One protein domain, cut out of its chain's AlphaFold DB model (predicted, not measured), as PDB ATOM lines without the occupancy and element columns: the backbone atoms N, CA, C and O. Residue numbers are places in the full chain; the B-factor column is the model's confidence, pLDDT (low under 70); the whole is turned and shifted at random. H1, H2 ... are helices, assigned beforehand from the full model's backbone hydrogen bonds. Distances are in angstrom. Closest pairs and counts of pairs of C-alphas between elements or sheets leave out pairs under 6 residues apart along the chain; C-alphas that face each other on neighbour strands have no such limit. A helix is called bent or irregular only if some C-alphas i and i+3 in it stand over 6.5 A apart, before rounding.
ATOM      1  N   LYS A  48     -15.389   8.981  36.211       59.12
ATOM      2  CA  LYS A  48     -16.621   8.264  36.530       59.12
ATOM      3  C   LYS A  48     -16.319   6.840  37.001       59.12
ATOM      4  O   LYS A  48     -16.208   5.929  36.186       59.12
ATOM      5  N   THR A  49     -16.347   6.628  38.314       58.41
ATOM      6  CA  THR A  49     -16.379   5.312  38.976       58.41
ATOM      7  C   THR A  49     -17.469   4.406  38.392       58.41
ATOM      8  O   THR A  49     -17.304   3.193  38.343       58.41
ATOM      9  N   LYS A  50     -18.545   4.990  37.836       56.94
ATOM     10  CA  LYS A  50     -19.595   4.258  37.110       56.94
ATOM     11  C   LYS A  50     -19.100   3.506  35.868       56.94
ATOM     12  O   LYS A  50     -19.632   2.445  35.586       56.94
ATOM     13  N   VAL A  51     -18.112   4.018  35.126       63.88
ATOM     14  CA  VAL A  51     -17.619   3.348  33.902       63.88
ATOM     15  C   VAL A  51     -16.843   2.081  34.258       63.88
ATOM     16  O   VAL A  51     -17.009   1.057  33.606       63.88
ATOM     17  N   ILE A  52     -16.073   2.132  35.347       67.88
ATOM     18  CA  ILE A  52     -15.340   0.979  35.887       67.88
ATOM     19  C   ILE A  52     -16.314  -0.105  36.366       67.88
ATOM     20  O   ILE A  52     -16.121  -1.277  36.058       67.88
ATOM     21  N   TRP A  53     -17.400   0.282  37.042       71.06
ATOM     22  CA  TRP A  53     -18.439  -0.656  37.486       71.06
ATOM     23  C   TRP A  53     -19.229  -1.274  36.330       71.06
ATOM     24  O   TRP A  53     -19.515  -2.468  36.362       71.06
ATOM     25  N   VAL A  54     -19.545  -0.493  35.291       73.00
ATOM     26  CA  VAL A  54     -20.207  -1.017  34.088       73.00
ATOM     27  C   VAL A  54     -19.302  -2.018  33.376       73.00
ATOM     28  O   VAL A  54     -19.761  -3.100  33.035       73.00
ATOM     29  N   TRP A  55     -18.012  -1.712  33.223       74.94
ATOM     30  CA  TRP A  55     -17.056  -2.621  32.591       74.94
ATOM     31  C   TRP A  55     -16.865  -3.922  33.387       74.94
ATOM     32  O   TRP A  55     -16.878  -5.005  32.802       74.94
ATOM     33  N   LEU A  56     -16.779  -3.837  34.721       76.69
ATOM     34  CA  LEU A  56     -16.701  -5.004  35.607       76.69
ATOM     35  C   LEU A  56     -17.958  -5.886  35.503       76.69
ATOM     36  O   LEU A  56     -17.857  -7.115  35.466       76.69
ATOM     37  N   GLY A  57     -19.134  -5.261  35.399       78.00
ATOM     38  CA  GLY A  57     -20.400  -5.952  35.163       78.00
ATOM     39  C   GLY A  57     -20.398  -6.717  33.841       78.00
ATOM     40  O   GLY A  57     -20.724  -7.900  33.827       78.00
ATOM     41  N   THR A  58     -19.950  -6.094  32.747       72.81
ATOM     42  CA  THR A  58     -19.881  -6.747  31.431       72.81
ATOM     43  C   THR A  58     -18.953  -7.962  31.438       72.81
ATOM     44  O   THR A  58     -19.315  -9.012  30.906       72.81
ATOM     45  N   VAL A  59     -17.782  -7.852  32.076       72.44
ATOM     46  CA  VAL A  59     -16.830  -8.968  32.212       72.44
ATOM     47  C   VAL A  59     -17.445 -10.109  33.024       72.44
ATOM     48  O   VAL A  59     -17.373 -11.264  32.613       72.44
ATOM     49  N   THR A  60     -18.113  -9.790  34.133       74.75
ATOM     50  CA  THR A  60     -18.769 -10.788  34.992       74.75
ATOM     51  C   THR A  60     -19.909 -11.503  34.262       74.75
ATOM     52  O   THR A  60     -20.008 -12.725  34.327       74.75
ATOM     53  N   VAL A  61     -20.730 -10.766  33.505       78.31
ATOM     54  CA  VAL A  61     -21.816 -11.335  32.689       78.31
ATOM     55  C   VAL A  61     -21.264 -12.235  31.584       78.31
ATOM     56  O   VAL A  61     -21.804 -13.317  31.378       78.31
ATOM     57  N   MET A  62     -20.172 -11.848  30.913       67.06
ATOM     58  CA  MET A  62     -19.505 -12.721  29.941       67.06
ATOM     59  C   MET A  62     -19.041 -14.026  30.593       67.06
ATOM     60  O   MET A  62     -19.350 -15.099  30.083       67.06
ATOM     61  N   VAL A  63     -18.347 -13.954  31.734       68.88
ATOM     62  CA  VAL A  63     -17.853 -15.146  32.446       68.88
ATOM     63  C   VAL A  63     -19.006 -16.061  32.872       68.88
ATOM     64  O   VAL A  63     -18.931 -17.270  32.659       68.88
ATOM     65  N   LEU A  64     -20.097 -15.499  33.401       69.00
ATOM     66  CA  LEU A  64     -21.288 -16.261  33.790       69.00
ATOM     67  C   LEU A  64     -22.007 -16.882  32.585       69.00
ATOM     68  O   LEU A  64     -22.385 -18.048  32.644       69.00
ATOM     69  N   ALA A  65     -22.149 -16.150  31.479       67.19
ATOM     70  CA  ALA A  65     -22.747 -16.674  30.251       67.19
ATOM     71  C   ALA A  65     -21.943 -17.864  29.707       67.19
ATOM     72  O   ALA A  65     -22.518 -18.901  29.382       67.19
ATOM     73  N   PHE A  66     -20.612 -17.761  29.694       61.94
ATOM     74  CA  PHE A  66     -19.746 -18.880  29.326       61.94
ATOM     75  C   PHE A  66     -19.829 -20.044  30.323       61.94
ATOM     76  O   PHE A  66     -19.727 -21.190  29.898       61.94
ATOM     77  N   SER A  67     -20.036 -19.774  31.615       65.06
ATOM     78  CA  SER A  67     -20.155 -20.807  32.653       65.06
ATOM     79  C   SER A  67     -21.460 -21.583  32.629       65.06
ATOM     80  O   SER A  67     -21.460 -22.756  32.987       65.06
ATOM     81  N   ILE A  68     -22.562 -20.941  32.250       63.44
ATOM     82  CA  ILE A  68     -23.891 -21.561  32.280       63.44
ATOM     83  C   ILE A  68     -24.199 -22.243  30.941       63.44
ATOM     84  O   ILE A  68     -24.773 -23.328  30.925       63.44
ATOM     85  N   PHE A  69     -23.788 -21.646  29.815       60.62
ATOM     86  CA  PHE A  69     -24.068 -22.172  28.472       60.62
ATOM     87  C   PHE A  69     -22.926 -23.021  27.879       60.62
ATOM     88  O   PHE A  69     -23.116 -23.690  26.863       60.62
ATOM     89  N   GLY A  70     -21.741 -23.033  28.498       56.66
ATOM     90  CA  GLY A  70     -20.585 -23.825  28.069       56.66
ATOM     91  C   GLY A  70     -20.607 -25.253  28.620       56.66
ATOM     92  O   GLY A  70     -19.877 -25.564  29.554       56.66
ATOM     93  N   GLY A  71     -21.441 -26.128  28.054       57.97
ATOM     94  CA  GLY A  71     -21.501 -27.544  28.445       57.97
ATOM     95  C   GLY A  71     -20.217 -28.358  28.148       57.97
ATOM     96  O   GLY A  71     -19.293 -27.860  27.496       57.97
ATOM     97  N   PRO A  72     -20.162 -29.648  28.554       57.81
ATOM     98  CA  PRO A  72     -18.970 -30.515  28.456       57.81
ATOM     99  C   PRO A  72     -18.403 -30.692  27.037       57.81
ATOM    100  O   PRO A  72     -17.232 -31.021  26.869       57.81
ATOM    101  N   LEU A  73     -19.223 -30.448  26.012       52.06
ATOM    102  CA  LEU A  73     -18.876 -30.571  24.594       52.06
ATOM    103  C   LEU A  73     -17.907 -29.484  24.091       52.06
ATOM    104  O   LEU A  73     -17.278 -29.673  23.055       52.06
ATOM    105  N   LEU A  74     -17.760 -28.358  24.803       54.81
ATOM    106  CA  LEU A  74     -17.044 -27.171  24.309       54.81
ATOM    107  C   LEU A  74     -15.644 -26.944  24.903       54.81
ATOM    108  O   LEU A  74     -15.046 -25.895  24.675       54.81
ATOM    109  N   GLY A  75     -15.076 -27.909  25.636       65.69
ATOM    110  CA  GLY A  75     -13.697 -27.796  26.133       65.69
ATOM    111  C   GLY A  75     -13.469 -26.516  26.947       65.69
ATOM    112  O   GLY A  75     -12.483 -25.810  26.734       65.69
ATOM    113  N   TRP A  76     -14.400 -26.199  27.851       66.25
ATOM    114  CA  TRP A  76     -14.502 -24.915  28.557       66.25
ATOM    115  C   TRP A  76     -13.199 -24.476  29.252       66.25
ATOM    116  O   TRP A  76     -12.864 -23.293  29.265       66.25
ATOM    117  N   GLN A  77     -12.377 -25.432  29.699       69.06
ATOM    118  CA  GLN A  77     -11.027 -25.178  30.219       69.06
ATOM    119  C   GLN A  77     -10.104 -24.478  29.203       69.06
ATOM    120  O   GLN A  77      -9.374 -23.556  29.565       69.06
ATOM    121  N   LYS A  78     -10.150 -24.870  27.922       69.62
ATOM    122  CA  LYS A  78      -9.348 -24.249  26.854       69.62
ATOM    123  C   LYS A  78      -9.854 -22.847  26.521       69.62
ATOM    124  O   LYS A  78      -9.042 -21.946  26.331       69.62
ATOM    125  N   ALA A  79     -11.172 -22.646  26.499       73.25
ATOM    126  CA  ALA A  79     -11.771 -21.330  26.283       73.25
ATOM    127  C   ALA A  79     -11.398 -20.348  27.409       73.25
ATOM    128  O   ALA A  79     -10.914 -19.252  27.129       73.25
ATOM    129  N   ILE A  80     -11.523 -20.770  28.674       76.94
ATOM    130  CA  ILE A  80     -11.107 -19.974  29.840       76.94
ATOM    131  C   ILE A  80      -9.614 -19.649  29.766       76.94
ATOM    132  O   ILE A  80      -9.228 -18.503  29.983       76.94
ATOM    133  N   TYR A  81      -8.769 -20.623  29.417       78.50
ATOM    134  CA  TYR A  81      -7.328 -20.410  29.296       78.50
ATOM    135  C   TYR A  81      -6.975 -19.363  28.226       78.50
ATOM    136  O   TYR A  81      -6.146 -18.484  28.471       78.50
ATOM    137  N   ILE A  82      -7.626 -19.407  27.060       77.81
ATOM    138  CA  ILE A  82      -7.399 -18.448  25.966       77.81
ATOM    139  C   ILE A  82      -7.859 -17.040  26.362       77.81
ATOM    140  O   ILE A  82      -7.133 -16.067  26.131       77.81
ATOM    141  N   VAL A  83      -9.032 -16.922  26.989       80.94
ATOM    142  CA  VAL A  83      -9.567 -15.635  27.458       80.94
ATOM    143  C   VAL A  83      -8.686 -15.053  28.560       80.94
ATOM    144  O   VAL A  83      -8.285 -13.895  28.461       80.94
ATOM    145  N   LEU A  84      -8.312 -15.853  29.563       79.94
ATOM    146  CA  LEU A  84      -7.458 -15.418  30.669       79.94
ATOM    147  C   LEU A  84      -6.084 -14.969  30.165       79.94
ATOM    148  O   LEU A  84      -5.618 -13.896  30.536       79.94
ATOM    149  N   ARG A  85      -5.457 -15.736  29.265       79.44
ATOM    150  CA  ARG A  85      -4.169 -15.371  28.656       79.44
ATOM    151  C   ARG A  85      -4.258 -14.044  27.902       79.44
ATOM    152  O   ARG A  85      -3.378 -13.201  28.049       79.44
ATOM    153  N   SER A  86      -5.317 -13.848  27.120       79.31
ATOM    154  CA  SER A  86      -5.514 -12.625  26.331       79.31
ATOM    155  C   SER A  86      -5.803 -11.418  27.228       79.31
ATOM    156  O   SER A  86      -5.257 -10.339  27.013       79.31
ATOM    157  N   PHE A  87      -6.596 -11.617  28.282       82.81
ATOM    158  CA  PHE A  87      -6.874 -10.602  29.293       82.81
ATOM    159  C   PHE A  87      -5.612 -10.199  30.060       82.81
ATOM    160  O   PHE A  87      -5.362  -9.010  30.228       82.81
ATOM    161  N   LEU A  88      -4.778 -11.164  30.465       78.00
ATOM    162  CA  LEU A  88      -3.500 -10.902  31.132       78.00
ATOM    163  C   LEU A  88      -2.556 -10.088  30.240       78.00
ATOM    164  O   LEU A  88      -1.944  -9.135  30.715       78.00
ATOM    165  N   ILE A  89      -2.479 -10.410  28.945       81.62
ATOM    166  CA  ILE A  89      -1.673  -9.647  27.980       81.62
ATOM    167  C   ILE A  89      -2.194  -8.210  27.854       81.62
ATOM    168  O   ILE A  89      -1.403  -7.271  27.920       81.62
ATOM    169  N   LEU A  90      -3.509  -8.022  27.717       82.88
ATOM    170  CA  LEU A  90      -4.123  -6.694  27.619       82.88
ATOM    171  C   LEU A  90      -3.952  -5.876  28.904       82.88
ATOM    172  O   LEU A  90      -3.638  -4.690  28.835       82.88
ATOM    173  N   MET A  91      -4.121  -6.502  30.068       76.88
ATOM    174  CA  MET A  91      -3.942  -5.860  31.369       76.88
ATOM    175  C   MET A  91      -2.489  -5.428  31.564       76.88
ATOM    176  O   MET A  91      -2.237  -4.294  31.967       76.88
ATOM    177  N   LEU A  92      -1.533  -6.292  31.218       79.56
ATOM    178  CA  LEU A  92      -0.110  -5.973  31.280       79.56
ATOM    179  C   LEU A  92       0.238  -4.834  30.316       79.56
ATOM    180  O   LEU A  92       0.916  -3.887  30.709       79.56
ATOM    181  N   TRP A  93      -0.299  -4.855  29.093       84.69
ATOM    182  CA  TRP A  93      -0.155  -3.742  28.157       84.69
ATOM    183  C   TRP A  93      -0.734  -2.441  28.719       84.69
ATOM    184  O   TRP A  93      -0.076  -1.408  28.673       84.69
ATOM    185  N   TYR A  94      -1.929  -2.464  29.301       80.69
ATOM    186  CA  TYR A  94      -2.559  -1.262  29.842       80.69
ATOM    187  C   TYR A  94      -1.781  -0.681  31.035       80.69
ATOM    188  O   TYR A  94      -1.555   0.529  31.102       80.69
ATOM    189  N   VAL A  95      -1.313  -1.544  31.944       74.88
ATOM    190  CA  VAL A  95      -0.534  -1.160  33.132       74.88
ATOM    191  C   VAL A  95       0.878  -0.697  32.773       74.88
ATOM    192  O   VAL A  95       1.426   0.125  33.495       74.88
ATOM    193  N   VAL A  96       1.475  -1.165  31.673       78.31
ATOM    194  CA  VAL A  96       2.835  -0.761  31.268       78.31
ATOM    195  C   VAL A  96       2.813   0.410  30.280       78.31
ATOM    196  O   VAL A  96       3.463   1.429  30.519       78.31
ATOM    197  N   ILE A  97       2.042   0.315  29.193       82.06
ATOM    198  CA  ILE A  97       1.982   1.349  28.149       82.06
ATOM    199  C   ILE A  97       1.259   2.592  28.656       82.06
ATOM    200  O   ILE A  97       1.713   3.698  28.377       82.06
ATOM    201  N   GLY A  98       0.179   2.441  29.428       80.12
ATOM    202  CA  GLY A  98      -0.584   3.565  29.978       80.12
ATOM    203  C   GLY A  98       0.286   4.584  30.728       80.12
ATOM    204  O   GLY A  98       0.382   5.736  30.293       80.12
ATOM    205  N   PRO A  99       0.974   4.199  31.824       79.69
ATOM    206  CA  PRO A  99       1.819   5.129  32.565       79.69
ATOM    207  C   PRO A  99       3.055   5.559  31.775       79.69
ATOM    208  O   PRO A  99       3.522   6.680  31.968       79.69
ATOM    209  N   PHE A 100       3.592   4.717  30.886       86.88
ATOM    210  CA  PHE A 100       4.735   5.093  30.056       86.88
ATOM    211  C   PHE A 100       4.374   6.205  29.063       86.88
ATOM    212  O   PHE A 100       5.050   7.233  29.015       86.88
ATOM    213  N   LEU A 101       3.269   6.049  28.332       85.75
ATOM    214  CA  LEU A 101       2.777   7.043  27.380       85.75
ATOM    215  C   LEU A 101       2.439   8.357  28.094       85.75
ATOM    216  O   LEU A 101       2.867   9.424  27.655       85.75
ATOM    217  N   LEU A 102       1.751   8.282  29.240       82.88
ATOM    218  CA  LEU A 102       1.458   9.454  30.067       82.88
ATOM    219  C   LEU A 102       2.739  10.164  30.525       82.88
ATOM    220  O   LEU A 102       2.819  11.386  30.410       82.88
ATOM    221  N   LYS A 103       3.765   9.426  30.970       84.06
ATOM    222  CA  LYS A 103       5.065  10.007  31.349       84.06
ATOM    223  C   LYS A 103       5.755  10.703  30.176       84.06
ATOM    224  O   LYS A 103       6.317  11.781  30.366       84.06
ATOM    225  N   VAL A 104       5.718  10.129  28.973       87.81
ATOM    226  CA  VAL A 104       6.317  10.736  27.770       87.81
ATOM    227  C   VAL A 104       5.584  12.021  27.383       87.81
ATOM    228  O   VAL A 104       6.226  13.051  27.172       87.81
ATOM    229  N   VAL A 105       4.250  11.991  27.364       85.31
ATOM    230  CA  VAL A 105       3.406  13.160  27.071       85.31
ATOM    231  C   VAL A 105       3.641  14.270  28.098       85.31
ATOM    232  O   VAL A 105       3.888  15.414  27.722       85.31
ATOM    233  N   GLN A 106       3.656  13.935  29.390       81.12
ATOM    234  CA  GLN A 106       3.950  14.888  30.463       81.12
ATOM    235  C   GLN A 106       5.364  15.465  30.349       81.12
ATOM    236  O   GLN A 106       5.549  16.666  30.522       81.12
ATOM    237  N   LYS A 107       6.371  14.646  30.024       83.88
ATOM    238  CA  LYS A 107       7.752  15.112  29.821       83.88
ATOM    239  C   LYS A 107       7.857  16.073  28.636       83.88
ATOM    240  O   LYS A 107       8.571  17.069  28.726       83.88
ATOM    241  N   TYR A 108       7.139  15.800  27.548       81.69
ATOM    242  CA  TYR A 108       7.081  16.683  26.385       81.69
ATOM    243  C   TYR A 108       6.388  18.015  26.709       81.69
ATOM    244  O   TYR A 108       6.928  19.076  26.393       81.69
ATOM    245  N   LEU A 109       5.245  17.967  27.401       73.56
ATOM    246  CA  LEU A 109       4.505  19.153  27.840       73.56
ATOM    247  C   LEU A 109       5.328  20.015  28.806       73.56
ATOM    248  O   LEU A 109       5.466  21.209  28.563       73.56
ATOM    249  N   ARG A 110       5.978  19.419  29.816       73.06
ATOM    250  CA  ARG A 110       6.847  20.144  30.767       73.06
ATOM    251  C   ARG A 110       8.024  20.841  30.084       73.06
ATOM    252  O   ARG A 110       8.401  21.948  30.458       73.06
ATOM    253  N   LYS A 111       8.597  20.217  29.048       72.06
ATOM    254  CA  LYS A 111       9.682  20.810  28.250       72.06
ATOM    255  C   LYS A 111       9.217  22.040  27.458       72.06
ATOM    256  O   LYS A 111      10.018  22.931  27.197       72.06
ATOM    257  N   LYS A 112       7.938  22.087  27.069       63.06
ATOM    258  CA  LYS A 112       7.313  23.241  26.401       63.06
ATOM    259  C   LYS A 112       6.852  24.304  27.402       63.06
ATOM    260  O   LYS A 112       6.993  25.482  27.102       63.06
ATOM    261  N   GLU A 113       6.380  23.901  28.581       58.94
ATOM    262  CA  GLU A 113       5.984  24.791  29.681       58.94
ATOM    263  C   GLU A 113       7.101  25.772  30.036       58.94
ATOM    264  O   GLU A 113       6.886  26.972  29.976       58.94
ATOM    265  N   SER A 114       8.319  25.291  30.307       60.22
ATOM    266  CA  SER A 114       9.421  26.137  30.799       60.22
ATOM    267  C   SER A 114       9.794  27.318  29.892       60.22
ATOM    268  O   SER A 114      10.408  28.259  30.378       60.22
ATOM    269  N   LYS A 115       9.467  27.272  28.593       60.78
ATOM    270  CA  LYS A 115       9.785  28.349  27.644       60.78
ATOM    271  C   LYS A 115       8.668  29.393  27.513       60.78
ATOM    272  O   LYS A 115       8.922  30.467  26.993       60.78
TER     273      LYS A 115
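Overview. This is residues 48 to 115 of the 169 residues of an uncharacterized protein of Winogradskyella psychrotolerans RS-3 (UniProt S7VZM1). Two long helices make a narrow open V: H1 runs to the closed end, a short loop turns the chain there, and H2 folds back past H1 and makes the length of the whole. The helices come near each other only by the loop, and the far stretches of both arms stick out free, residues 48 to 62 and residues 84 to 115. The printed part has 68 residues with two named helices, H1 then H2, and no named strand; its class is all helix. It is extended, with a radius of gyration of the C-alphas of 19.0 A, and spans 65 by 26 by 8 A.

Arrangement. Start with H1, residues 49 to 69, then pass the six residues of the short link to H2, residues 76 to 115. H1 and H2 are near each other: 8 pairs of their C-alphas are within 10 A, and the closest pair, at 8.0 A, only just fails to come within 8 A. Residues 48 to 62, of which 49 to 62 belong to H1, stand free, and residues 84 to 115 of H2 stand free too. In H1 every O i to N i+4 pair is within hydrogen-bond range; in H2 34 of 36 are.

Along the chain. Find C-alpha 49 at (-16.379, 5.312, 38.976); from there H1 runs 30.4 A to C-alpha 69 at (-24.068, -22.172, 28.472), y falling on the way. H2 begins at Trp 76 and y rises again, over 58.5 A, to C-alpha 115 at (9.785, 28.349, 27.644). H2 is neither bent nor irregular, but only just: C-alphas 96 and 99 are 6.1 A apart.

Size, cuts and confidence. Look for the two C-alphas farthest apart, those of Leu 73 in the link and Lys 115, at 65.6 A. The C-alphas of Lys 48 and Lys 115, first and last of the printed part, are 34.3 A apart. The printed part has no cut. Its mean pLDDT is 72.7, and residues 48 to 52, 62 to 78 and 112 to 115 of the model are under 70.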